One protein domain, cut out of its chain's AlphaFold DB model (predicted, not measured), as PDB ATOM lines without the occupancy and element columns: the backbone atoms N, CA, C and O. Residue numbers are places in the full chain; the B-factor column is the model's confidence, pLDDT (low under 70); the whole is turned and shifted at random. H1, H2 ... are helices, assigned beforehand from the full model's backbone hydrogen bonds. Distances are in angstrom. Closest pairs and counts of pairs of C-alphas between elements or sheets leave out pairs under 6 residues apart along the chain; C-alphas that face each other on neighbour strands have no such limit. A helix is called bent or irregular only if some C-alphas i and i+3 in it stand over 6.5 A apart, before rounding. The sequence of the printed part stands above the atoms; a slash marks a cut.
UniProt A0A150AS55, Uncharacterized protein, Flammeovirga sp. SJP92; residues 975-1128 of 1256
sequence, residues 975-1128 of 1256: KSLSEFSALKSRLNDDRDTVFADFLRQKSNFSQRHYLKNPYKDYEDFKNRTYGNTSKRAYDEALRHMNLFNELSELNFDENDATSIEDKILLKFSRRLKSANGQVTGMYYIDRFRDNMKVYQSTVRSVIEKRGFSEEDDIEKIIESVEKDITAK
ATOM      1  N   LYS A 975      16.871   1.484  28.740       77.94
ATOM      2  CA  LYS A 975      17.710   0.427  28.169       77.94
ATOM      3  C   LYS A 975      16.922  -0.876  27.996       77.94
ATOM      4  O   LYS A 975      16.941  -1.446  26.908       77.94
ATOM      5  N   SER A 976      16.174  -1.305  29.013       72.69
ATOM      6  CA  SER A 976      15.320  -2.496  28.925       72.69
ATOM      7  C   SER A 976      14.277  -2.397  27.807       72.69
ATOM      8  O   SER A 976      14.077  -3.372  27.090       72.69
ATOM      9  N   LEU A 977      13.666  -1.223  27.602       79.50
ATOM     10  CA  LEU A 977      12.743  -0.993  26.483       79.50
ATOM     11  C   LEU A 977      13.440  -1.049  25.119       79.50
ATOM     12  O   LEU A 977      12.901  -1.634  24.186       79.50
ATOM     13  N   SER A 978      14.652  -0.501  24.997       81.44
ATOM     14  CA  SER A 978      15.406  -0.550  23.734       81.44
ATOM     15  C   SER A 978      15.796  -1.974  23.316       81.44
ATOM     16  O   SER A 978      15.891  -2.276  22.130       81.44
ATOM     17  N   GLU A 979      15.969  -2.875  24.286       81.44
ATOM     18  CA  GLU A 979      16.276  -4.291  24.056       81.44
ATOM     19  C   GLU A 979      15.005  -5.162  23.937       81.44
ATOM     20  O   GLU A 979      15.097  -6.356  23.635       81.44
ATOM     21  N   PHE A 980      13.815  -4.585  24.157       83.62
ATOM     22  CA  PHE A 980      12.547  -5.309  24.270       83.62
ATOM     23  C   PHE A 980      12.103  -5.961  22.954       83.62
ATOM     24  O   PHE A 980      11.647  -7.102  22.964       83.62
ATOM     25  N   SER A 981      12.298  -5.300  21.809       81.62
ATOM     26  CA  SER A 981      11.979  -5.869  20.486       81.62
ATOM     27  C   SER A 981      12.839  -7.101  20.172       81.62
ATOM     28  O   SER A 981      12.327  -8.146  19.766       81.62
ATOM     29  N   ALA A 982      14.141  -7.021  20.454       82.56
ATOM     30  CA  ALA A 982      15.069  -8.142  20.325       82.56
ATOM     31  C   ALA A 982      14.778  -9.260  21.341       82.56
ATOM     32  O   ALA A 982      15.008 -10.438  21.062       82.56
ATOM     33  N   LEU A 983      14.282  -8.924  22.537       82.94
ATOM     34  CA  LEU A 983      13.801  -9.903  23.511       82.94
ATOM     35  C   LEU A 983      12.531 -10.615  23.020       82.94
ATOM     36  O   LEU A 983      12.484 -11.838  23.104       82.94
ATOM     37  N   LYS A 984      11.556  -9.882  22.462       84.19
ATOM     38  CA  LYS A 984      10.316 -10.430  21.881       84.19
ATOM     39  C   LYS A 984      10.622 -11.417  20.751       84.19
ATOM     40  O   LYS A 984      10.087 -12.518  20.741       84.19
ATOM     41  N   SER A 985      11.555 -11.068  19.860       84.25
ATOM     42  CA  SER A 985      12.014 -11.974  18.796       84.25
ATOM     43  C   SER A 985      12.646 -13.250  19.357       84.25
ATOM     44  O   SER A 985      12.238 -14.346  18.991       84.25
ATOM     45  N   ARG A 986      13.597 -13.122  20.295       84.69
ATOM     46  CA  ARG A 986      14.255 -14.283  20.927       84.69
ATOM     47  C   ARG A 986      13.273 -15.177  21.679       84.69
ATOM     48  O   ARG A 986      13.454 -16.389  21.703       84.69
ATOM     49  N   LEU A 987      12.262 -14.579  22.311       85.31
ATOM     50  CA  LEU A 987      11.223 -15.306  23.024       85.31
ATOM     51  C   LEU A 987      10.422 -16.197  22.070       85.31
ATOM     52  O   LEU A 987      10.206 -17.361  22.392       85.31
ATOM     53  N   ASN A 988      10.035 -15.670  20.907       86.00
ATOM     54  CA  ASN A 988       9.312 -16.430  19.887       86.00
ATOM     55  C   ASN A 988      10.171 -17.576  19.325       86.00
ATOM     56  O   ASN A 988       9.704 -18.711  19.272       86.00
ATOM     57  N   ASP A 989      11.452 -17.328  19.029       86.88
ATOM     58  CA  ASP A 989      12.373 -18.378  18.561       86.88
ATOM     59  C   ASP A 989      12.543 -19.508  19.598       86.88
ATOM     60  O   ASP A 989      12.548 -20.704  19.276       86.88
ATOM     61  N   ASP A 990      12.685 -19.136  20.874       86.12
ATOM     62  CA  ASP A 990      12.783 -20.074  21.992       86.12
ATOM     63  C   ASP A 990      11.490 -20.878  22.167       86.12
ATOM     64  O   ASP A 990      11.537 -22.087  22.416       86.12
ATOM     65  N   ARG A 991      10.341 -20.220  22.006       87.56
ATOM     66  CA  ARG A 991       9.011 -20.819  22.093       87.56
ATOM     67  C   ARG A 991       8.810 -21.890  21.030       87.56
ATOM     68  O   ARG A 991       8.444 -23.013  21.374       87.56
ATOM     69  N   ASP A 992       9.123 -21.578  19.777       87.88
ATOM     70  CA  ASP A 992       9.007 -22.512  18.653       87.88
ATOM     71  C   ASP A 992       9.950 -23.705  18.828       87.88
ATOM     72  O   ASP A 992       9.570 -24.861  18.617       87.88
ATOM     73  N   THR A 993      11.165 -23.448  19.318       88.25
ATOM     74  CA  THR A 993      12.138 -24.499  19.643       88.25
ATOM     75  C   THR A 993      11.610 -25.441  20.732       88.25
ATOM     76  O   THR A 993      11.735 -26.665  20.617       88.25
ATOM     77  N   VAL A 994      11.015 -24.892  21.798       87.00
ATOM     78  CA  VAL A 994      10.418 -25.678  22.888       87.00
ATOM     79  C   VAL A 994       9.186 -26.441  22.404       87.00
ATOM     80  O   VAL A 994       9.026 -27.603  22.773       87.00
ATOM     81  N   PHE A 995       8.354 -25.842  21.552       90.25
ATOM     82  CA  PHE A 995       7.167 -26.478  20.980       90.25
ATOM     83  C   PHE A 995       7.510 -27.664  20.072       90.25
ATOM     84  O   PHE A 995       6.964 -28.757  20.238       90.25
ATOM     85  N   ALA A 996       8.490 -27.504  19.180       87.94
ATOM     86  CA  ALA A 996       8.956 -28.592  18.323       87.94
ATOM     87  C   ALA A 996       9.527 -29.767  19.141       87.94
ATOM     88  O   ALA A 996       9.268 -30.940  18.853       87.94
ATOM     89  N   ASP A 997      10.286 -29.466  20.200       86.62
ATOM     90  CA  ASP A 997      10.788 -30.492  21.113       86.62
ATOM     91  C   ASP A 997       9.650 -31.149  21.905       86.62
ATOM     92  O   ASP A 997       9.613 -32.372  22.012       86.62
ATOM     93  N   PHE A 998       8.683 -30.375  22.396       89.31
ATOM     94  CA  PHE A 998       7.496 -30.876  23.085       89.31
ATOM     95  C   PHE A 998       6.739 -31.919  22.254       89.31
ATOM     96  O   PHE A 998       6.498 -33.022  22.750       89.31
ATOM     97  N   LEU A 999       6.446 -31.629  20.982       88.50
ATOM     98  CA  LEU A 999       5.773 -32.563  20.069       88.50
ATOM     99  C   LEU A 999       6.575 -33.853  19.867       88.50
ATOM    100  O   LEU A 999       6.038 -34.961  19.960       88.50
ATOM    101  N   ARG A1000       7.892 -33.727  19.669       86.69
ATOM    102  CA  ARG A1000       8.792 -34.880  19.545       86.69
ATOM    103  C   ARG A1000       8.779 -35.746  20.807       86.69
ATOM    104  O   ARG A1000       8.699 -36.971  20.715       86.69
ATOM    105  N   GLN A1001       8.841 -35.131  21.987       86.56
ATOM    106  CA  GLN A1001       8.810 -35.851  23.263       86.56
ATOM    107  C   GLN A1001       7.450 -36.501  23.522       86.56
ATOM    108  O   GLN A1001       7.418 -37.636  24.000       86.56
ATOM    109  N   LYS A1002       6.347 -35.821  23.178       87.56
ATOM    110  CA  LYS A1002       4.970 -36.333  23.265       87.56
ATOM    111  C   LYS A1002       4.815 -37.587  22.402       87.56
ATOM    112  O   LYS A1002       4.362 -38.619  22.901       87.56
ATOM    113  N   SER A1003       5.289 -37.537  21.155       85.81
ATOM    114  CA  SER A1003       5.291 -38.687  20.244       85.81
ATOM    115  C   SER A1003       6.101 -39.860  20.808       85.81
ATOM    116  O   SER A1003       5.557 -40.953  20.975       85.81
ATOM    117  N   ASN A1004       7.352 -39.634  21.227       84.00
ATOM    118  CA  ASN A1004       8.198 -40.679  21.821       84.00
ATOM    119  C   ASN A1004       7.582 -41.295  23.086       84.00
ATOM    120  O   ASN A1004       7.645 -42.507  23.295       84.00
ATOM    121  N   PHE A1005       6.968 -40.465  23.930       86.31
ATOM    122  CA  PHE A1005       6.318 -40.909  25.155       86.31
ATOM    123  C   PHE A1005       5.106 -41.801  24.852       86.31
ATOM    124  O   PHE A1005       4.989 -42.878  25.434       86.31
ATOM    125  N   SER A1006       4.273 -41.425  23.875       83.88
ATOM    126  CA  SER A1006       3.065 -42.167  23.471       83.88
ATOM    127  C   SER A1006       3.324 -43.574  22.905       83.88
ATOM    128  O   SER A1006       2.427 -44.419  22.872       83.88
ATOM    129  N   GLN A1007       4.553 -43.864  22.466       82.81
ATOM    130  CA  GLN A1007       4.912 -45.162  21.885       82.81
ATOM    131  C   GLN A1007       5.137 -46.261  22.932       82.81
ATOM    132  O   GLN A1007       5.263 -47.434  22.577       82.81
ATOM    133  N   ARG A1008       5.160 -45.921  24.227       82.62
ATOM    134  CA  ARG A1008       5.379 -46.899  25.298       82.62
ATOM    135  C   ARG A1008       4.243 -47.916  25.355       82.62
ATOM    136  O   ARG A1008       3.078 -47.566  25.524       82.62
ATOM    137  N   HIS A1009       4.608 -49.196  25.292       76.69
ATOM    138  CA  HIS A1009       3.657 -50.309  25.222       76.69
ATOM    139  C   HIS A1009       2.607 -50.293  26.347       76.69
ATOM    140  O   HIS A1009       1.429 -50.536  26.102       76.69
ATOM    141  N   TYR A1010       3.016 -49.959  27.573       78.25
ATOM    142  CA  TYR A1010       2.117 -49.932  28.728       78.25
ATOM    143  C   TYR A1010       1.163 -48.732  28.766       78.25
ATOM    144  O   TYR A1010       0.194 -48.776  29.509       78.25
ATOM    145  N   LEU A1011       1.389 -47.676  27.976       81.44
ATOM    146  CA  LEU A1011       0.431 -46.567  27.860       81.44
ATOM    147  C   LEU A1011      -0.730 -46.921  26.924       81.44
ATOM    148  O   LEU A1011      -1.853 -46.488  27.145       81.44
ATOM    149  N   LYS A1012      -0.471 -47.762  25.914       77.69
ATOM    150  CA  LYS A1012      -1.505 -48.297  25.012       77.69
ATOM    151  C   LYS A1012      -2.307 -49.437  25.643       77.69
ATOM    152  O   LYS A1012      -3.425 -49.701  25.223       77.69
ATOM    153  N   ASN A1013      -1.728 -50.101  26.643       78.62
ATOM    154  CA  ASN A1013      -2.326 -51.207  27.387       78.62
ATOM    155  C   ASN A1013      -2.153 -50.972  28.901       78.62
ATOM    156  O   ASN A1013      -1.243 -51.561  29.498       78.62
ATOM    157  N   PRO A1014      -2.980 -50.102  29.516       79.06
ATOM    158  CA  PRO A1014      -2.836 -49.724  30.919       79.06
ATOM    159  C   PRO A1014      -3.062 -50.907  31.870       79.06
ATOM    160  O   PRO A1014      -3.853 -51.814  31.599       79.06
ATOM    161  N   TYR A1015      -2.349 -50.892  32.996       81.38
ATOM    162  CA  TYR A1015      -2.454 -51.912  34.042       81.38
ATOM    163  C   TYR A1015      -3.642 -51.608  34.952       81.38
ATOM    164  O   TYR A1015      -3.865 -50.449  35.302       81.38
ATOM    165  N   LYS A1016      -4.387 -52.639  35.360       79.50
ATOM    166  CA  LYS A1016      -5.571 -52.460  36.221       79.50
ATOM    167  C   LYS A1016      -5.210 -52.147  37.672       79.50
ATOM    168  O   LYS A1016      -5.833 -51.291  38.289       79.50
ATOM    169  N   ASP A1017      -4.208 -52.835  38.205       80.00
ATOM    170  CA  ASP A1017      -3.732 -52.702  39.580       80.00
ATOM    171  C   ASP A1017      -2.253 -53.127  39.691       80.00
ATOM    172  O   ASP A1017      -1.598 -53.459  38.693       80.00
ATOM    173  N   TYR A1018      -1.701 -53.078  40.906       78.81
ATOM    174  CA  TYR A1018      -0.308 -53.447  41.162       78.81
ATOM    175  C   TYR A1018      -0.020 -54.932  40.882       78.81
ATOM    176  O   TYR A1018       1.084 -55.266  40.447       78.81
ATOM    177  N   GLU A1019      -0.992 -55.823  41.094       78.12
ATOM    178  CA  GLU A1019      -0.807 -57.259  40.860       78.12
ATOM    179  C   GLU A1019      -0.815 -57.586  39.359       78.12
ATOM    180  O   GLU A1019       0.018 -58.362  38.889       78.12
ATOM    181  N   ASP A1020      -1.666 -56.928  38.567       80.56
ATOM    182  CA  ASP A1020      -1.668 -56.999  37.100       80.56
ATOM    183  C   ASP A1020      -0.343 -56.490  36.507       80.56
ATOM    184  O   ASP A1020       0.209 -57.108  35.594       80.56
ATOM    185  N   PHE A1021       0.223 -55.415  37.068       81.00
ATOM    186  CA  PHE A1021       1.562 -54.943  36.703       81.00
ATOM    187  C   PHE A1021       2.630 -55.999  36.992       81.00
ATOM    188  O   PHE A1021       3.350 -56.408  36.084       81.00
ATOM    189  N   LYS A1022       2.691 -56.483  38.237       77.44
ATOM    190  CA  LYS A1022       3.694 -57.447  38.712       77.44
ATOM    191  C   LYS A1022       3.669 -58.764  37.930       77.44
ATOM    192  O   LYS A1022       4.731 -59.324  37.638       77.44
ATOM    193  N   ASN A1023       2.480 -59.241  37.561       78.25
ATOM    194  CA  ASN A1023       2.301 -60.462  36.773       78.25
ATOM    195  C   ASN A1023       2.775 -60.296  35.322       78.25
ATOM    196  O   ASN A1023       3.380 -61.210  34.763       78.25
ATOM    197  N   ARG A1024       2.556 -59.123  34.713       76.38
ATOM    198  CA  ARG A1024       2.974 -58.833  33.329       76.38
ATOM    199  C   ARG A1024       4.455 -58.467  33.195       76.38
ATOM    200  O   ARG A1024       4.978 -58.482  32.083       76.38
ATOM    201  N   THR A1025       5.143 -58.171  34.299       70.81
ATOM    202  CA  THR A1025       6.568 -57.793  34.326       70.81
ATOM    203  C   THR A1025       7.488 -58.874  34.919       70.81
ATOM    204  O   THR A1025       8.588 -58.563  35.379       70.81
ATOM    205  N   TYR A1026       7.074 -60.149  34.880       58.97
ATOM    206  CA  TYR A1026       7.854 -61.323  35.315       58.97
ATOM    207  C   TYR A1026       8.281 -61.308  36.805       58.97
ATOM    208  O   TYR A1026       9.362 -61.777  37.161       58.97
ATOM    209  N   GLY A1027       7.433 -60.785  37.702       58.94
ATOM    210  CA  GLY A1027       7.464 -61.087  39.144       58.94
ATOM    211  C   GLY A1027       8.532 -60.404  40.017       58.94
ATOM    212  O   GLY A1027       8.389 -60.429  41.237       58.94
ATOM    213  N   ASN A1028       9.550 -59.749  39.446       56.06
ATOM    214  CA  ASN A1028      10.691 -59.177  40.191       56.06
ATOM    215  C   ASN A1028      10.702 -57.629  40.269       56.06
ATOM    216  O   ASN A1028      11.756 -57.000  40.360       56.06
ATOM    217  N   THR A1029       9.535 -56.982  40.197       64.19
ATOM    218  CA  THR A1029       9.407 -55.525  39.974       64.19
ATOM    219  C   THR A1029       8.855 -54.777  41.199       64.19
ATOM    220  O   THR A1029       7.870 -55.183  41.813       64.19
ATOM    221  N   SER A1030       9.492 -53.661  41.578       71.56
ATOM    222  CA  SER A1030       9.158 -52.907  42.802       71.56
ATOM    223  C   SER A1030       7.855 -52.096  42.701       71.56
ATOM    224  O   SER A1030       7.499 -51.625  41.621       71.56
ATOM    225  N   LYS A1031       7.178 -51.848  43.837       76.19
ATOM    226  CA  LYS A1031       6.003 -50.946  43.921       76.19
ATOM    227  C   LYS A1031       6.293 -49.550  43.355       76.19
ATOM    228  O   LYS A1031       5.475 -48.984  42.644       76.19
ATOM    229  N   ARG A1032       7.525 -49.069  43.535       72.69
ATOM    230  CA  ARG A1032       8.011 -47.805  42.967       72.69
ATOM    231  C   ARG A1032       7.945 -47.758  41.433       72.69
ATOM    232  O   ARG A1032       7.652 -46.701  40.886       72.69
ATOM    233  N   ALA A1033       8.202 -48.876  40.749       75.62
ATOM    234  CA  ALA A1033       8.119 -48.959  39.288       75.62
ATOM    235  C   ALA A1033       6.664 -48.932  38.788       75.62
ATOM    236  O   ALA A1033       6.385 -48.361  37.735       75.62
ATOM    237  N   TYR A1034       5.733 -49.495  39.566       80.25
ATOM    238  CA  TYR A1034       4.299 -49.378  39.304       80.25
ATOM    239  C   TYR A1034       3.799 -47.945  39.511       80.25
ATOM    240  O   TYR A1034       3.150 -47.399  38.625       80.25
ATOM    241  N   ASP A1035       4.177 -47.299  40.618       78.75
ATOM    242  CA  ASP A1035       3.808 -45.904  40.899       78.75
ATOM    243  C   ASP A1035       4.364 -44.937  39.832       78.75
ATOM    244  O   ASP A1035       3.780 -43.899  39.523       78.75
ATOM    245  N   GLU A1036       5.521 -45.249  39.245       78.44
ATOM    246  CA  GLU A1036       6.081 -44.519  38.104       78.44
ATOM    247  C   GLU A1036       5.294 -44.764  36.806       78.44
ATOM    248  O   GLU A1036       4.962 -43.807  36.106       78.44
ATOM    249  N   ALA A1037       4.913 -46.011  36.512       80.62
ATOM    250  CA  ALA A1037       4.056 -46.333  35.372       80.62
ATOM    251  C   ALA A1037       2.668 -45.676  35.480       80.62
ATOM    252  O   ALA A1037       2.178 -45.134  34.490       80.62
ATOM    253  N   LEU A1038       2.074 -45.647  36.677       82.12
ATOM    254  CA  LEU A1038       0.798 -44.978  36.947       82.12
ATOM    255  C   LEU A1038       0.905 -43.460  36.736       82.12
ATOM    256  O   LEU A1038       0.051 -42.858  36.088       82.12
ATOM    257  N   ARG A1039       2.002 -42.835  37.191       81.06
ATOM    258  CA  ARG A1039       2.288 -41.417  36.908       81.06
ATOM    259  C   ARG A1039       2.434 -41.136  35.412       81.06
ATOM    260  O   ARG A1039       1.969 -40.097  34.947       81.06
ATOM    261  N   HIS A1040       3.047 -42.048  34.656       87.25
ATOM    262  CA  HIS A1040       3.137 -41.929  33.200       87.25
ATOM    263  C   HIS A1040       1.770 -42.064  32.513       87.25
ATOM    264  O   HIS A1040       1.510 -41.326  31.568       87.25
ATOM    265  N   MET A1041       0.891 -42.948  32.996       83.62
ATOM    266  CA  MET A1041      -0.481 -43.085  32.483       83.62
ATOM    267  C   MET A1041      -1.312 -41.828  32.735       83.62
ATOM    268  O   MET A1041      -1.936 -41.320  31.810       83.62
ATOM    269  N   ASN A1042      -1.248 -41.271  33.946       85.25
ATOM    270  CA  ASN A1042      -1.936 -40.018  34.266       85.25
ATOM    271  C   ASN A1042      -1.429 -38.866  33.388       85.25
ATOM    272  O   ASN A1042      -2.226 -38.135  32.814       85.25
ATOM    273  N   LEU A1043      -0.106 -38.749  33.212       84.88
ATOM    274  CA  LEU A1043       0.482 -37.757  32.310       84.88
ATOM    275  C   LEU A1043       0.037 -37.955  30.851       84.88
ATOM    276  O   LEU A1043      -0.176 -36.971  30.153       84.88
ATOM    277  N   PHE A1044      -0.087 -39.198  30.382       87.56
ATOM    278  CA  PHE A1044      -0.562 -39.498  29.031       87.56
ATOM    279  C   PHE A1044      -2.017 -39.058  28.829       87.56
ATOM    280  O   PHE A1044      -2.298 -38.386  27.845       87.56
ATOM    281  N   ASN A1045      -2.900 -39.351  29.788       85.19
ATOM    282  CA  ASN A1045      -4.296 -38.907  29.745       85.19
ATOM    283  C   ASN A1045      -4.399 -37.377  29.738       85.19
ATOM    284  O   ASN A1045      -5.055 -36.818  28.865       85.19
ATOM    285  N   GLU A1046      -3.665 -36.698  30.628       86.44
ATOM    286  CA  GLU A1046      -3.609 -35.230  30.645       86.44
ATOM    287  C   GLU A1046      -3.137 -34.654  29.298       86.44
ATOM    288  O   GLU A1046      -3.660 -33.645  28.844       86.44
ATOM    289  N   LEU A1047      -2.156 -35.287  28.642       85.94
ATOM    290  CA  LEU A1047      -1.656 -34.866  27.326       85.94
ATOM    291  C   LEU A1047      -2.649 -35.130  26.187       85.94
ATOM    292  O   LEU A1047      -2.605 -34.420  25.183       85.94
ATOM    293  N   SER A1048      -3.488 -36.160  26.309       83.12
ATOM    294  CA  SER A1048      -4.543 -36.491  25.345       83.12
ATOM    295  C   SER A1048      -5.750 -35.559  25.443       83.12
ATOM    296  O   SER A1048      -6.458 -35.392  24.456       83.12
ATOM    297  N   GLU A1049      -5.968 -34.941  26.603       84.75
ATOM    298  CA  GLU A1049      -7.031 -33.957  26.836       84.75
ATOM    299  C   GLU A1049      -6.642 -32.531  26.405       84.75
ATOM    300  O   GLU A1049      -7.502 -31.652  26.331       84.75
ATOM    301  N   LEU A1050      -5.363 -32.276  26.091       85.62
ATOM    302  CA  LEU A1050      -4.913 -30.975  25.593       85.62
ATOM    303  C   LEU A1050      -5.447 -30.710  24.181       85.62
ATOM    304  O   LEU A1050      -5.105 -31.420  23.236       85.62
ATOM    305  N   ASN A1051      -6.215 -29.631  24.031       81.38
ATOM    306  CA  ASN A1051      -6.730 -29.168  22.747       81.38
ATOM    307  C   ASN A1051      -5.848 -28.035  22.198       81.38
ATOM    308  O   ASN A1051      -5.918 -26.912  22.693       81.38
ATOM    309  N   PHE A1052      -4.994 -28.340  21.218       85.62
ATOM    310  CA  PHE A1052      -4.138 -27.377  20.518       85.62
ATOM    311  C   PHE A1052      -3.805 -27.898  19.108       85.62
ATOM    312  O   PHE A1052      -3.864 -29.105  18.866       85.62
ATOM    313  N   ASP A1053      -3.458 -27.005  18.182       84.88
ATOM    314  CA  ASP A1053      -3.027 -27.363  16.828       84.88
ATOM    315  C   ASP A1053      -1.533 -27.721  16.834       84.88
ATOM    316  O   ASP A1053      -0.675 -26.912  17.185       84.88
ATOM    317  N   GLU A1054      -1.197 -28.949  16.434       82.94
ATOM    318  CA  GLU A1054       0.192 -29.421  16.396       82.94
ATOM    319  C   GLU A1054       1.046 -28.711  15.326       82.94
ATOM    320  O   GLU A1054       2.270 -28.808  15.372       82.94
ATOM    321  N   ASN A1055       0.436 -27.968  14.394       81.56
ATOM    322  CA  ASN A1055       1.148 -27.187  13.375       81.56
ATOM    323  C   ASN A1055       1.292 -25.702  13.725       81.56
ATOM    324  O   ASN A1055       2.030 -24.992  13.042       81.56
ATOM    325  N   ASP A1056       0.616 -25.237  14.773       82.00
ATOM    326  CA  ASP A1056       0.657 -23.848  15.208       82.00
ATOM    327  C   ASP A1056       1.091 -23.779  16.668       82.00
ATOM    328  O   ASP A1056       0.316 -24.032  17.594       82.00
ATOM    329  N   ALA A1057       2.345 -23.380  16.880       77.81
ATOM    330  CA  ALA A1057       2.886 -23.210  18.215       77.81
ATOM    331  C   ALA A1057       2.043 -22.236  19.043       77.81
ATOM    332  O   ALA A1057       2.009 -22.363  20.262       77.81
ATOM    333  N   THR A1058       1.410 -21.220  18.446       78.81
ATOM    334  CA  THR A1058       0.652 -20.182  19.175       78.81
ATOM    335  C   THR A1058      -0.679 -20.680  19.734       78.81
ATOM    336  O   THR A1058      -1.211 -20.083  20.667       78.81
ATOM    337  N   SER A1059      -1.156 -21.833  19.261       84.00
ATOM    338  CA  SER A1059      -2.405 -22.460  19.705       84.00
ATOM    339  C   SER A1059      -2.347 -23.077  21.112       84.00
ATOM    340  O   SER A1059      -3.388 -23.412  21.677       84.00
ATOM    341  N   ILE A1060      -1.149 -23.234  21.691       84.56
ATOM    342  CA  ILE A1060      -0.956 -23.708  23.065       84.56
ATOM    343  C   ILE A1060      -0.494 -22.566  23.972       84.56
ATOM    344  O   ILE A1060       0.446 -21.839  23.653       84.56
ATOM    345  N   GLU A1061      -1.107 -22.432  25.150       83.19
ATOM    346  CA  GLU A1061      -0.647 -21.456  26.139       83.19
ATOM    347  C   GLU A1061       0.768 -21.782  26.632       83.19
ATOM    348  O   GLU A1061       1.090 -22.918  26.991       83.19
ATOM    349  N   ASP A1062       1.606 -20.761  26.770       82.00
ATOM    350  CA  ASP A1062       3.020 -20.942  27.101       82.00
ATOM    351  C   ASP A1062       3.256 -21.597  28.467       82.00
ATOM    352  O   ASP A1062       4.204 -22.366  28.653       82.00
ATOM    353  N   LYS A1063       2.365 -21.339  29.434       77.00
ATOM    354  CA  LYS A1063       2.387 -21.991  30.753       77.00
ATOM    355  C   LYS A1063       2.132 -23.492  30.632       77.00
ATOM    356  O   LYS A1063       2.803 -24.285  31.300       77.00
ATOM    357  N   ILE A1064       1.187 -23.877  29.777       81.12
ATOM    358  CA  ILE A1064       0.854 -25.272  29.483       81.12
ATOM    359  C   ILE A1064       2.042 -25.919  28.765       81.12
ATOM    360  O   ILE A1064       2.535 -26.961  29.211       81.12
ATOM    361  N   LEU A1065       2.583 -25.254  27.744       84.69
ATOM    362  CA  LEU A1065       3.749 -25.715  26.998       84.69
ATOM    363  C   LEU A1065       4.959 -25.966  27.917       84.69
ATOM    364  O   LEU A1065       5.544 -27.050  27.886       84.69
ATOM    365  N   LEU A1066       5.303 -25.023  28.801       80.88
ATOM    366  CA  LEU A1066       6.412 -25.159  29.759       80.88
ATOM    367  C   LEU A1066       6.191 -26.298  30.765       80.88
ATOM    368  O   LEU A1066       7.116 -27.070  31.050       80.88
ATOM    369  N   LYS A1067       4.971 -26.412  31.310       81.25
ATOM    370  CA  LYS A1067       4.597 -27.449  32.282       81.25
ATOM    371  C   LYS A1067       4.762 -28.841  31.677       81.25
ATOM    372  O   LYS A1067       5.450 -29.689  32.255       81.25
ATOM    373  N   PHE A1068       4.164 -29.075  30.514       84.19
ATOM    374  CA  PHE A1068       4.164 -30.399  29.904       84.19
ATOM    375  C   PHE A1068       5.502 -30.758  29.252       84.19
ATOM    376  O   PHE A1068       5.917 -31.911  29.361       84.19
ATOM    377  N   SER A1069       6.248 -29.790  28.707       82.56
ATOM    378  CA  SER A1069       7.606 -30.021  28.185       82.56
ATOM    379  C   SER A1069       8.560 -30.565  29.253       82.56
ATOM    380  O   SER A1069       9.286 -31.531  29.010       82.56
ATOM    381  N   ARG A1070       8.533 -30.003  30.472       79.56
ATOM    382  CA  ARG A1070       9.354 -30.507  31.592       79.56
ATOM    383  C   ARG A1070       8.922 -31.895  32.052       79.56
ATOM    384  O   ARG A1070       9.773 -32.762  32.251       79.56
ATOM    385  N   ARG A1071       7.610 -32.108  32.220       80.88
ATOM    386  CA  ARG A1071       7.055 -33.400  32.660       80.88
ATOM    387  C   ARG A1071       7.383 -34.512  31.664       80.88
ATOM    388  O   ARG A1071       7.813 -35.580  32.088       80.88
ATOM    389  N   LEU A1072       7.271 -34.242  30.363       82.44
ATOM    390  CA  LEU A1072       7.614 -35.187  29.299       82.44
ATOM    391  C   LEU A1072       9.104 -35.531  29.262       82.44
ATOM    392  O   LEU A1072       9.444 -36.710  29.197       82.44
ATOM    393  N   LYS A1073      10.004 -34.542  29.362       80.00
ATOM    394  CA  LYS A1073      11.451 -34.820  29.411       80.00
ATOM    395  C   LYS A1073      11.842 -35.662  30.614       80.00
ATOM    396  O   LYS A1073      12.583 -36.634  30.462       80.00
ATOM    397  N   SER A1074      11.303 -35.326  31.788       76.25
ATOM    398  CA  SER A1074      11.535 -36.104  33.004       76.25
ATOM    399  C   SER A1074      11.008 -37.532  32.862       76.25
ATOM    400  O   SER A1074      11.701 -38.471  33.241       76.25
ATOM    401  N   ALA A1075       9.817 -37.708  32.284       78.50
ATOM    402  CA  ALA A1075       9.228 -39.023  32.049       78.50
ATOM    403  C   ALA A1075      10.018 -39.848  31.014       78.50
ATOM    404  O   ALA A1075      10.095 -41.073  31.119       78.50
ATOM    405  N   ASN A1076      10.654 -39.188  30.039       78.19
ATOM    406  CA  ASN A1076      11.556 -39.782  29.045       78.19
ATOM    407  C   ASN A1076      12.996 -39.999  29.532       78.19
ATOM    408  O   ASN A1076      13.822 -40.478  28.758       78.19
ATOM    409  N   GLY A1077      13.306 -39.699  30.798       66.50
ATOM    410  CA  GLY A1077      14.639 -39.913  31.371       66.50
ATOM    411  C   GLY A1077      15.732 -39.030  30.757       66.50
ATOM    412  O   GLY A1077      16.916 -39.327  30.906       66.50
ATOM    413  N   GLN A1078      15.359 -37.955  30.053       62.16
ATOM    414  CA  GLN A1078      16.303 -37.036  29.419       62.16
ATOM    415  C   GLN A1078      16.622 -35.864  30.353       62.16
ATOM    416  O   GLN A1078      15.749 -35.064  30.680       62.16
ATOM    417  N   VAL A1079      17.892 -35.747  30.756       51.44
ATOM    418  CA  VAL A1079      18.403 -34.625  31.573       51.44
ATOM    419  C   VAL A1079      19.050 -33.534  30.698       51.44
ATOM    420  O   VAL A1079      19.164 -32.380  31.104       51.44
ATOM    421  N   THR A1080      19.446 -33.861  29.463       50.47
ATOM    422  CA  THR A1080      20.061 -32.929  28.506       50.47
ATOM    423  C   THR A1080      19.013 -32.171  27.675       50.47
ATOM    424  O   THR A1080      17.971 -32.703  27.295       50.47
ATOM    425  N   GLY A1081      19.270 -30.883  27.401       53.91
ATOM    426  CA  GLY A1081      18.358 -30.003  26.652       53.91
ATOM    427  C   GLY A1081      17.317 -29.250  27.497       53.91
ATOM    428  O   GLY A1081      16.416 -28.640  26.925       53.91
ATOM    429  N   MET A1082      17.423 -29.265  28.834       68.06
ATOM    430  CA  MET A1082      16.615 -28.408  29.728       68.06
ATOM    431  C   MET A1082      16.912 -26.913  29.521       68.06
ATOM    432  O   MET A1082      16.043 -26.075  29.724       68.06
ATOM    433  N   TYR A1083      18.112 -26.606  29.013       76.00
ATOM    434  CA  TYR A1083      18.591 -25.259  28.707       76.00
ATOM    435  C   TYR A1083      17.602 -24.423  27.886       76.00
ATOM    436  O   TYR A1083      17.343 -23.290  28.259       76.00
ATOM    437  N   TYR A1084      17.005 -24.964  26.817       76.62
ATOM    438  CA  TYR A1084      16.066 -24.203  25.976       76.62
ATOM    439  C   TYR A1084      14.725 -23.937  26.675       76.62
ATOM    440  O   TYR A1084      14.160 -22.862  26.519       76.62
ATOM    441  N   ILE A1085      14.254 -24.868  27.512       77.06
ATOM    442  CA  ILE A1085      13.038 -24.697  28.327       77.06
ATOM    443  C   ILE A1085      13.277 -23.662  29.433       77.06
ATOM    444  O   ILE A1085      12.419 -22.826  29.710       77.06
ATOM    445  N   ASP A1086      14.443 -23.720  30.076       76.44
ATOM    446  CA  ASP A1086      14.825 -22.766  31.114       76.44
ATOM    447  C   ASP A1086      15.069 -21.378  30.516       76.44
ATOM    448  O   ASP A1086      14.565 -20.401  31.060       76.44
ATOM    449  N   ARG A1087      15.723 -21.295  29.352       80.31
ATOM    450  CA  ARG A1087      15.930 -20.052  28.602       80.31
ATOM    451  C   ARG A1087      14.610 -19.437  28.135       80.31
ATOM    452  O   ARG A1087      14.412 -18.251  28.369       80.31
ATOM    453  N   PHE A1088      13.687 -20.231  27.585       81.50
ATOM    454  CA  PHE A1088      12.342 -19.771  27.221       81.50
ATOM    455  C   PHE A1088      11.586 -19.229  28.443       81.50
ATOM    456  O   PHE A1088      11.064 -18.118  28.408       81.50
ATOM    457  N   ARG A1089      11.601 -19.962  29.567       80.88
ATOM    458  CA  ARG A1089      11.003 -19.505  30.835       80.88
ATOM    459  C   ARG A1089      11.635 -18.198  31.321       80.88
ATOM    460  O   ARG A1089      10.924 -17.323  31.803       80.88
ATOM    461  N   ASP A1090      12.955 -18.084  31.267       76.38
ATOM    462  CA  ASP A1090      13.668 -16.935  31.820       76.38
ATOM    463  C   ASP A1090      13.479 -15.692  30.931       76.38
ATOM    464  O   ASP A1090      13.181 -14.619  31.452       76.38
ATOM    465  N   ASN A1091      13.507 -15.845  29.602       78.12
ATOM    466  CA  ASN A1091      13.156 -14.783  28.655       78.12
ATOM    467  C   ASN A1091      11.685 -14.364  28.785       78.12
ATOM    468  O   ASN A1091      11.397 -13.171  28.773       78.12
ATOM    469  N   MET A1092      10.767 -15.316  28.994       78.44
ATOM    470  CA  MET A1092       9.352 -15.036  29.261       78.44
ATOM    471  C   MET A1092       9.175 -14.196  30.525       78.44
ATOM    472  O   MET A1092       8.416 -13.233  30.516       78.44
ATOM    473  N   LYS A1093       9.896 -14.528  31.605       69.25
ATOM    474  CA  LYS A1093       9.857 -13.758  32.855       69.25
ATOM    475  C   LYS A1093      10.318 -12.318  32.647       69.25
ATOM    476  O   LYS A1093       9.670 -11.397  33.133       69.25
ATOM    477  N   VAL A1094      11.422 -12.116  31.925       69.56
ATOM    478  CA  VAL A1094      11.943 -10.770  31.633       69.56
ATOM    479  C   VAL A1094      10.987 -10.002  30.714       69.56
ATOM    480  O   VAL A1094      10.743  -8.818  30.944       69.56
ATOM    481  N   TYR A1095      10.400 -10.670  29.720       78.00
ATOM    482  CA  TYR A1095       9.420 -10.089  28.804       78.00
ATOM    483  C   TYR A1095       8.154  -9.633  29.542       78.00
ATOM    484  O   TYR A1095       7.827  -8.449  29.509       78.00
ATOM    485  N   GLN A1096       7.510 -10.530  30.297       70.44
ATOM    486  CA  GLN A1096       6.297 -10.238  31.074       70.44
ATOM    487  C   GLN A1096       6.545  -9.172  32.143       70.44
ATOM    488  O   GLN A1096       5.746  -8.248  32.288       70.44
ATOM    489  N   SER A1097       7.693  -9.242  32.826       64.56
ATOM    490  CA  SER A1097       8.096  -8.202  33.768       64.56
ATOM    491  C   SER A1097       8.209  -6.848  33.074       64.56
ATOM    492  O   SER A1097       7.728  -5.872  33.628       64.56
ATOM    493  N   THR A1098       8.814  -6.766  31.884       67.44
ATOM    494  CA  THR A1098       8.996  -5.492  31.164       67.44
ATOM    495  C   THR A1098       7.662  -4.925  30.668       67.44
ATOM    496  O   THR A1098       7.422  -3.726  30.826       67.44
ATOM    497  N   VAL A1099       6.769  -5.778  30.149       72.56
ATOM    498  CA  VAL A1099       5.406  -5.389  29.745       72.56
ATOM    499  C   VAL A1099       4.648  -4.784  30.930       72.56
ATOM    500  O   VAL A1099       4.207  -3.638  30.865       72.56
ATOM    501  N   ARG A1100       4.606  -5.478  32.068       58.28
ATOM    502  CA  ARG A1100       3.843  -5.036  33.246       58.28
ATOM    503  C   ARG A1100       4.479  -3.869  33.988       58.28
ATOM    504  O   ARG A1100       3.811  -2.905  34.369       58.28
ATOM    505  N   SER A1101       5.792  -3.921  34.217       54.25
ATOM    506  CA  SER A1101       6.473  -2.923  35.045       54.25
ATOM    507  C   SER A1101       6.703  -1.596  34.332       54.25
ATOM    508  O   SER A1101       6.896  -0.578  35.008       54.25
ATOM    509  N   VAL A1102       6.713  -1.601  32.994       65.31
ATOM    510  CA  VAL A1102       7.075  -0.434  32.181       65.31
ATOM    511  C   VAL A1102       5.981  -0.036  31.190       65.31
ATOM    512  O   VAL A1102       5.591   1.129  31.206       65.31
ATOM    513  N   ILE A1103       5.497  -0.963  30.358       71.69
ATOM    514  CA  ILE A1103       4.607  -0.670  29.218       71.69
ATOM    515  C   ILE A1103       3.171  -0.389  29.699       71.69
ATOM    516  O   ILE A1103       2.695   0.744  29.591       71.69
ATOM    517  N   GLU A1104       2.529  -1.354  30.357       73.12
ATOM    518  CA  GLU A1104       1.131  -1.260  30.818       73.12
ATOM    519  C   GLU A1104       0.930  -0.165  31.865       73.12
ATOM    520  O   GLU A1104      -0.021   0.616  31.828       73.12
ATOM    521  N   LYS A1105       1.888  -0.031  32.782       64.69
ATOM    522  CA  LYS A1105       1.886   1.006  33.819       64.69
ATOM    523  C   LYS A1105       1.896   2.430  33.252       64.69
ATOM    524  O   LYS A1105       1.443   3.359  33.926       64.69
ATOM    525  N   ARG A1106       2.451   2.614  32.053       69.19
ATOM    526  CA  ARG A1106       2.468   3.898  31.340       69.19
ATOM    527  C   ARG A1106       1.240   4.085  30.439       69.19
ATOM    528  O   ARG A1106       1.154   5.112  29.776       69.19
ATOM    529  N   GLY A1107       0.288   3.149  30.470       73.75
ATOM    530  CA  GLY A1107      -0.953   3.191  29.696       73.75
ATOM    531  C   GLY A1107      -0.806   2.713  28.253       73.75
ATOM    532  O   GLY A1107      -1.680   3.012  27.444       73.75
ATOM    533  N   PHE A1108       0.283   2.010  27.933       78.06
ATOM    534  CA  PHE A1108       0.542   1.430  26.616       78.06
ATOM    535  C   PHE A1108       0.317  -0.086  26.644       78.06
ATOM    536  O   PHE A1108       0.425  -0.724  27.688       78.06
ATOM    537  N   SER A1109       0.017  -0.664  25.493       75.81
ATOM    538  CA  SER A1109      -0.111  -2.097  25.247       75.81
ATOM    539  C   SER A1109       1.177  -2.680  24.654       75.81
ATOM    540  O   SER A1109       2.052  -1.963  24.172       75.81
ATOM    541  N   GLU A1110       1.302  -4.005  24.661       69.69
ATOM    542  CA  GLU A1110       2.439  -4.730  24.069       69.69
ATOM    543  C   GLU A1110       2.518  -4.667  22.527       69.69
ATOM    544  O   GLU A1110       3.504  -5.133  21.934       69.69
ATOM    545  N   GLU A1111       1.475  -4.123  21.894       71.25
ATOM    546  CA  GLU A1111       1.371  -3.867  20.454       71.25
ATOM    547  C   GLU A1111       1.682  -2.409  20.091       71.25
ATOM    548  O   GLU A1111       1.873  -2.097  18.915       71.25
ATOM    549  N   ASP A1112       1.765  -1.521  21.088       75.12
ATOM    550  CA  ASP A1112       2.101  -0.122  20.864       75.12
ATOM    551  C   ASP A1112       3.566   0.056  20.457       75.12
ATOM    552  O   ASP A1112       4.464  -0.706  20.825       75.12
ATOM    553  N   ASP A1113       3.804   1.117  19.691       79.81
ATOM    554  CA  ASP A1113       5.126   1.474  19.200       79.81
ATOM    555  C   ASP A1113       6.088   1.758  20.365       79.81
ATOM    556  O   ASP A1113       5.926   2.729  21.115       79.81
ATOM    557  N   ILE A1114       7.105   0.902  20.505       80.69
ATOM    558  CA  ILE A1114       8.119   0.974  21.563       80.69
ATOM    559  C   ILE A1114       8.821   2.339  21.547       80.69
ATOM    560  O   ILE A1114       9.186   2.836  22.615       80.69
ATOM    561  N   GLU A1115       8.959   2.981  20.380       80.94
ATOM    562  CA  GLU A1115       9.565   4.312  20.275       80.94
ATOM    563  C   GLU A1115       8.758   5.360  21.059       80.94
ATOM    564  O   GLU A1115       9.340   6.131  21.822       80.94
ATOM    565  N   LYS A1116       7.420   5.305  21.028       80.94
ATOM    566  CA  LYS A1116       6.548   6.211  21.807       80.94
ATOM    567  C   LYS A1116       6.645   5.980  23.317       80.94
ATOM    568  O   LYS A1116       6.520   6.913  24.115       80.94
ATOM    569  N   ILE A1117       6.878   4.737  23.734       81.25
ATOM    570  CA  ILE A1117       7.065   4.386  25.150       81.25
ATOM    571  C   ILE A1117       8.430   4.889  25.634       81.25
ATOM    572  O   ILE A1117       8.545   5.426  26.740       81.25
ATOM    573  N   ILE A1118       9.460   4.761  24.796       83.31
ATOM    574  CA  ILE A1118      10.791   5.311  25.057       83.31
ATOM    575  C   ILE A1118      10.720   6.840  25.168       83.31
ATOM    576  O   ILE A1118      11.247   7.376  26.141       83.31
ATOM    577  N   GLU A1119      10.000   7.532  24.279       84.81
ATOM    578  CA  GLU A1119       9.769   8.985  24.365       84.81
ATOM    579  C   GLU A1119       9.094   9.397  25.690       84.81
ATOM    580  O   GLU A1119       9.465  10.394  26.314       84.81
ATOM    581  N   SER A1120       8.135   8.603  26.182       82.81
ATOM    582  CA  SER A1120       7.502   8.819  27.493       82.81
ATOM    583  C   SER A1120       8.511   8.725  28.648       82.81
ATOM    584  O   SER A1120       8.500   9.561  29.555       82.81
ATOM    585  N   VAL A1121       9.408   7.732  28.619       81.75
ATOM    586  CA  VAL A1121      10.481   7.581  29.620       81.75
ATOM    587  C   VAL A1121      11.500   8.715  29.501       81.75
ATOM    588  O   VAL A1121      11.947   9.243  30.519       81.75
ATOM    589  N   GLU A1122      11.845   9.135  28.285       85.88
ATOM    590  CA  GLU A1122      12.742  10.269  28.040       85.88
ATOM    591  C   GLU A1122      12.183  11.583  28.585       85.88
ATOM    592  O   GLU A1122      12.937  12.386  29.142       85.88
ATOM    593  N   LYS A1123      10.866  11.788  28.506       87.44
ATOM    594  CA  LYS A1123      10.203  12.944  29.114       87.44
ATOM    595  C   LYS A1123      10.351  12.955  30.639       87.44
ATOM    596  O   LYS A1123      10.636  14.009  31.207       87.44
ATOM    597  N   ASP A1124      10.223  11.801  31.295       82.31
ATOM    598  CA  ASP A1124      10.414  11.684  32.748       82.31
ATOM    599  C   ASP A1124      11.877  11.863  33.160       82.31
ATOM    600  O   ASP A1124      12.155  12.535  34.155       82.31
ATOM    601  N   ILE A1125      12.815  11.311  32.379       83.94
ATOM    602  CA  ILE A1125      14.252  11.555  32.561       83.94
ATOM    603  C   ILE A1125      14.516  13.058  32.463       83.94
ATOM    604  O   ILE A1125      15.109  13.628  33.370       83.94
ATOM    605  N   THR A1126      13.995  13.720  31.429       88.69
ATOM    606  CA  THR A1126      14.161  15.166  31.225       88.69
ATOM    607  C   THR A1126      13.571  15.972  32.386       88.69
ATOM    608  O   THR A1126      14.192  16.922  32.869       88.69
ATOM    609  N   ALA A1127      12.394  15.590  32.890       87.25
ATOM    610  CA  ALA A1127      11.774  16.227  34.051       87.25
ATOM    611  C   ALA A1127      12.623  16.068  35.325       87.25
ATOM    612  O   ALA A1127      12.835  17.042  36.050       87.25
ATOM    613  N   LYS A1128      13.162  14.868  35.582       85.25
ATOM    614  CA  LYS A1128      14.022  14.596  36.745       85.25
ATOM    615  C   LYS A1128      15.403  15.237  36.612       85.25
ATOM    616  O   LYS A1128      15.925  15.748  37.597       85.25
TER     617      LYS A1128
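This is residues 975 to 1128 of the 1256 residues of an uncharacterized protein of Flammeovirga sp. SJP92 (UniProt A0A150AS55). A rod of helices: the long helix H2 runs along much of its length, and H6 and H7, joined by a short link, pack on H2 over different stretches to make a loose three-helix bundle. At one end H5 slants away from H6 toward the small helices H3 and H4; at the other end the short H1 meets H8, whose last residues, 1122 to 1128, stick out. The printed part has 154 residues with eight named helices, H1 to H8 in order along the chain, and no named strand; the class is all helix. It is only just loose, close to extended, with a radius of gyration of the C-alphas of 22.1 A and spans of 77 by 28 by 24 A.

H1, residues 975 to 978, begins with C-alpha 975 at (17.710, 0.427, 28.169) and is 5.1 A long. H2, residues 980 to 1006, is the longest helix and measures 38.1 A, ending with C-alpha 1006 at (3.065, -42.167, 23.471). H3 holds residues 1009 to 1012 and H4 residues 1018 to 1024, 5.5 A and 10.1 A long. H5, residues 1031 to 1048, measures 25.8 A, and H6, residues 1062 to 1075, 19.7 A. H7, residues 1082 to 1106, measures 35.3 A; it has a kink of 28 degrees near residue 1100 and is irregular, with C-alphas 1101 and 1104 7.0 A apart. H8, residues 1114 to 1128, is 21.2 A long and ends at (14.022, 14.596, 36.745).

H2 and H6 touch, the same way at a steep tilt of 42 degrees, the closest C-alphas being those of Phe 998 and Ser 1069, 5.2 A apart. H2 touches H7 at a steep tilt of 40 degrees, opposite ways, closest at the C-alphas of Asp 990 and Phe 1088, 5.3 A. H6 and H7 form a helical hairpin at a shallow tilt of 17 degrees; their closest C-alphas, Leu 1066 and Ile 1085, are 6.8 A apart. H5 and H6, also a helical hairpin, only just touch, with 3 pairs of C-alphas within 8 A, the closest those of His 1040 and Ala 1075, 6.8 A. H5 touches H3 at the C-alphas of Met 1041 and Leu 1011, 5.9 A, and only just touches H4, about perpendicular at 87 degrees, closest at the C-alphas of Tyr 1034 and Tyr 1018, 6.4 A. H8 touches H1 with residues 1114 to 1118 alone, closest at the C-alphas of Ile 1118 and Leu 977, 6.8 A. Every O i to N i+4 pair is within hydrogen-bond range in H2, H4, H5, H6 and H8, and 18 of 21 are in H7; H1 and H3 are too short for such a pair.

The C-alphas farthest apart, those of Tyr 1026 and Ala 1127, are 77.7 A apart. The printed part has no cut, and the link from H5 to H6, 13 residues, is long. The mean pLDDT of the printed part is 78.9; 20 residues are under 70, among them residues 1026 to 1029 and 1077 to 1082.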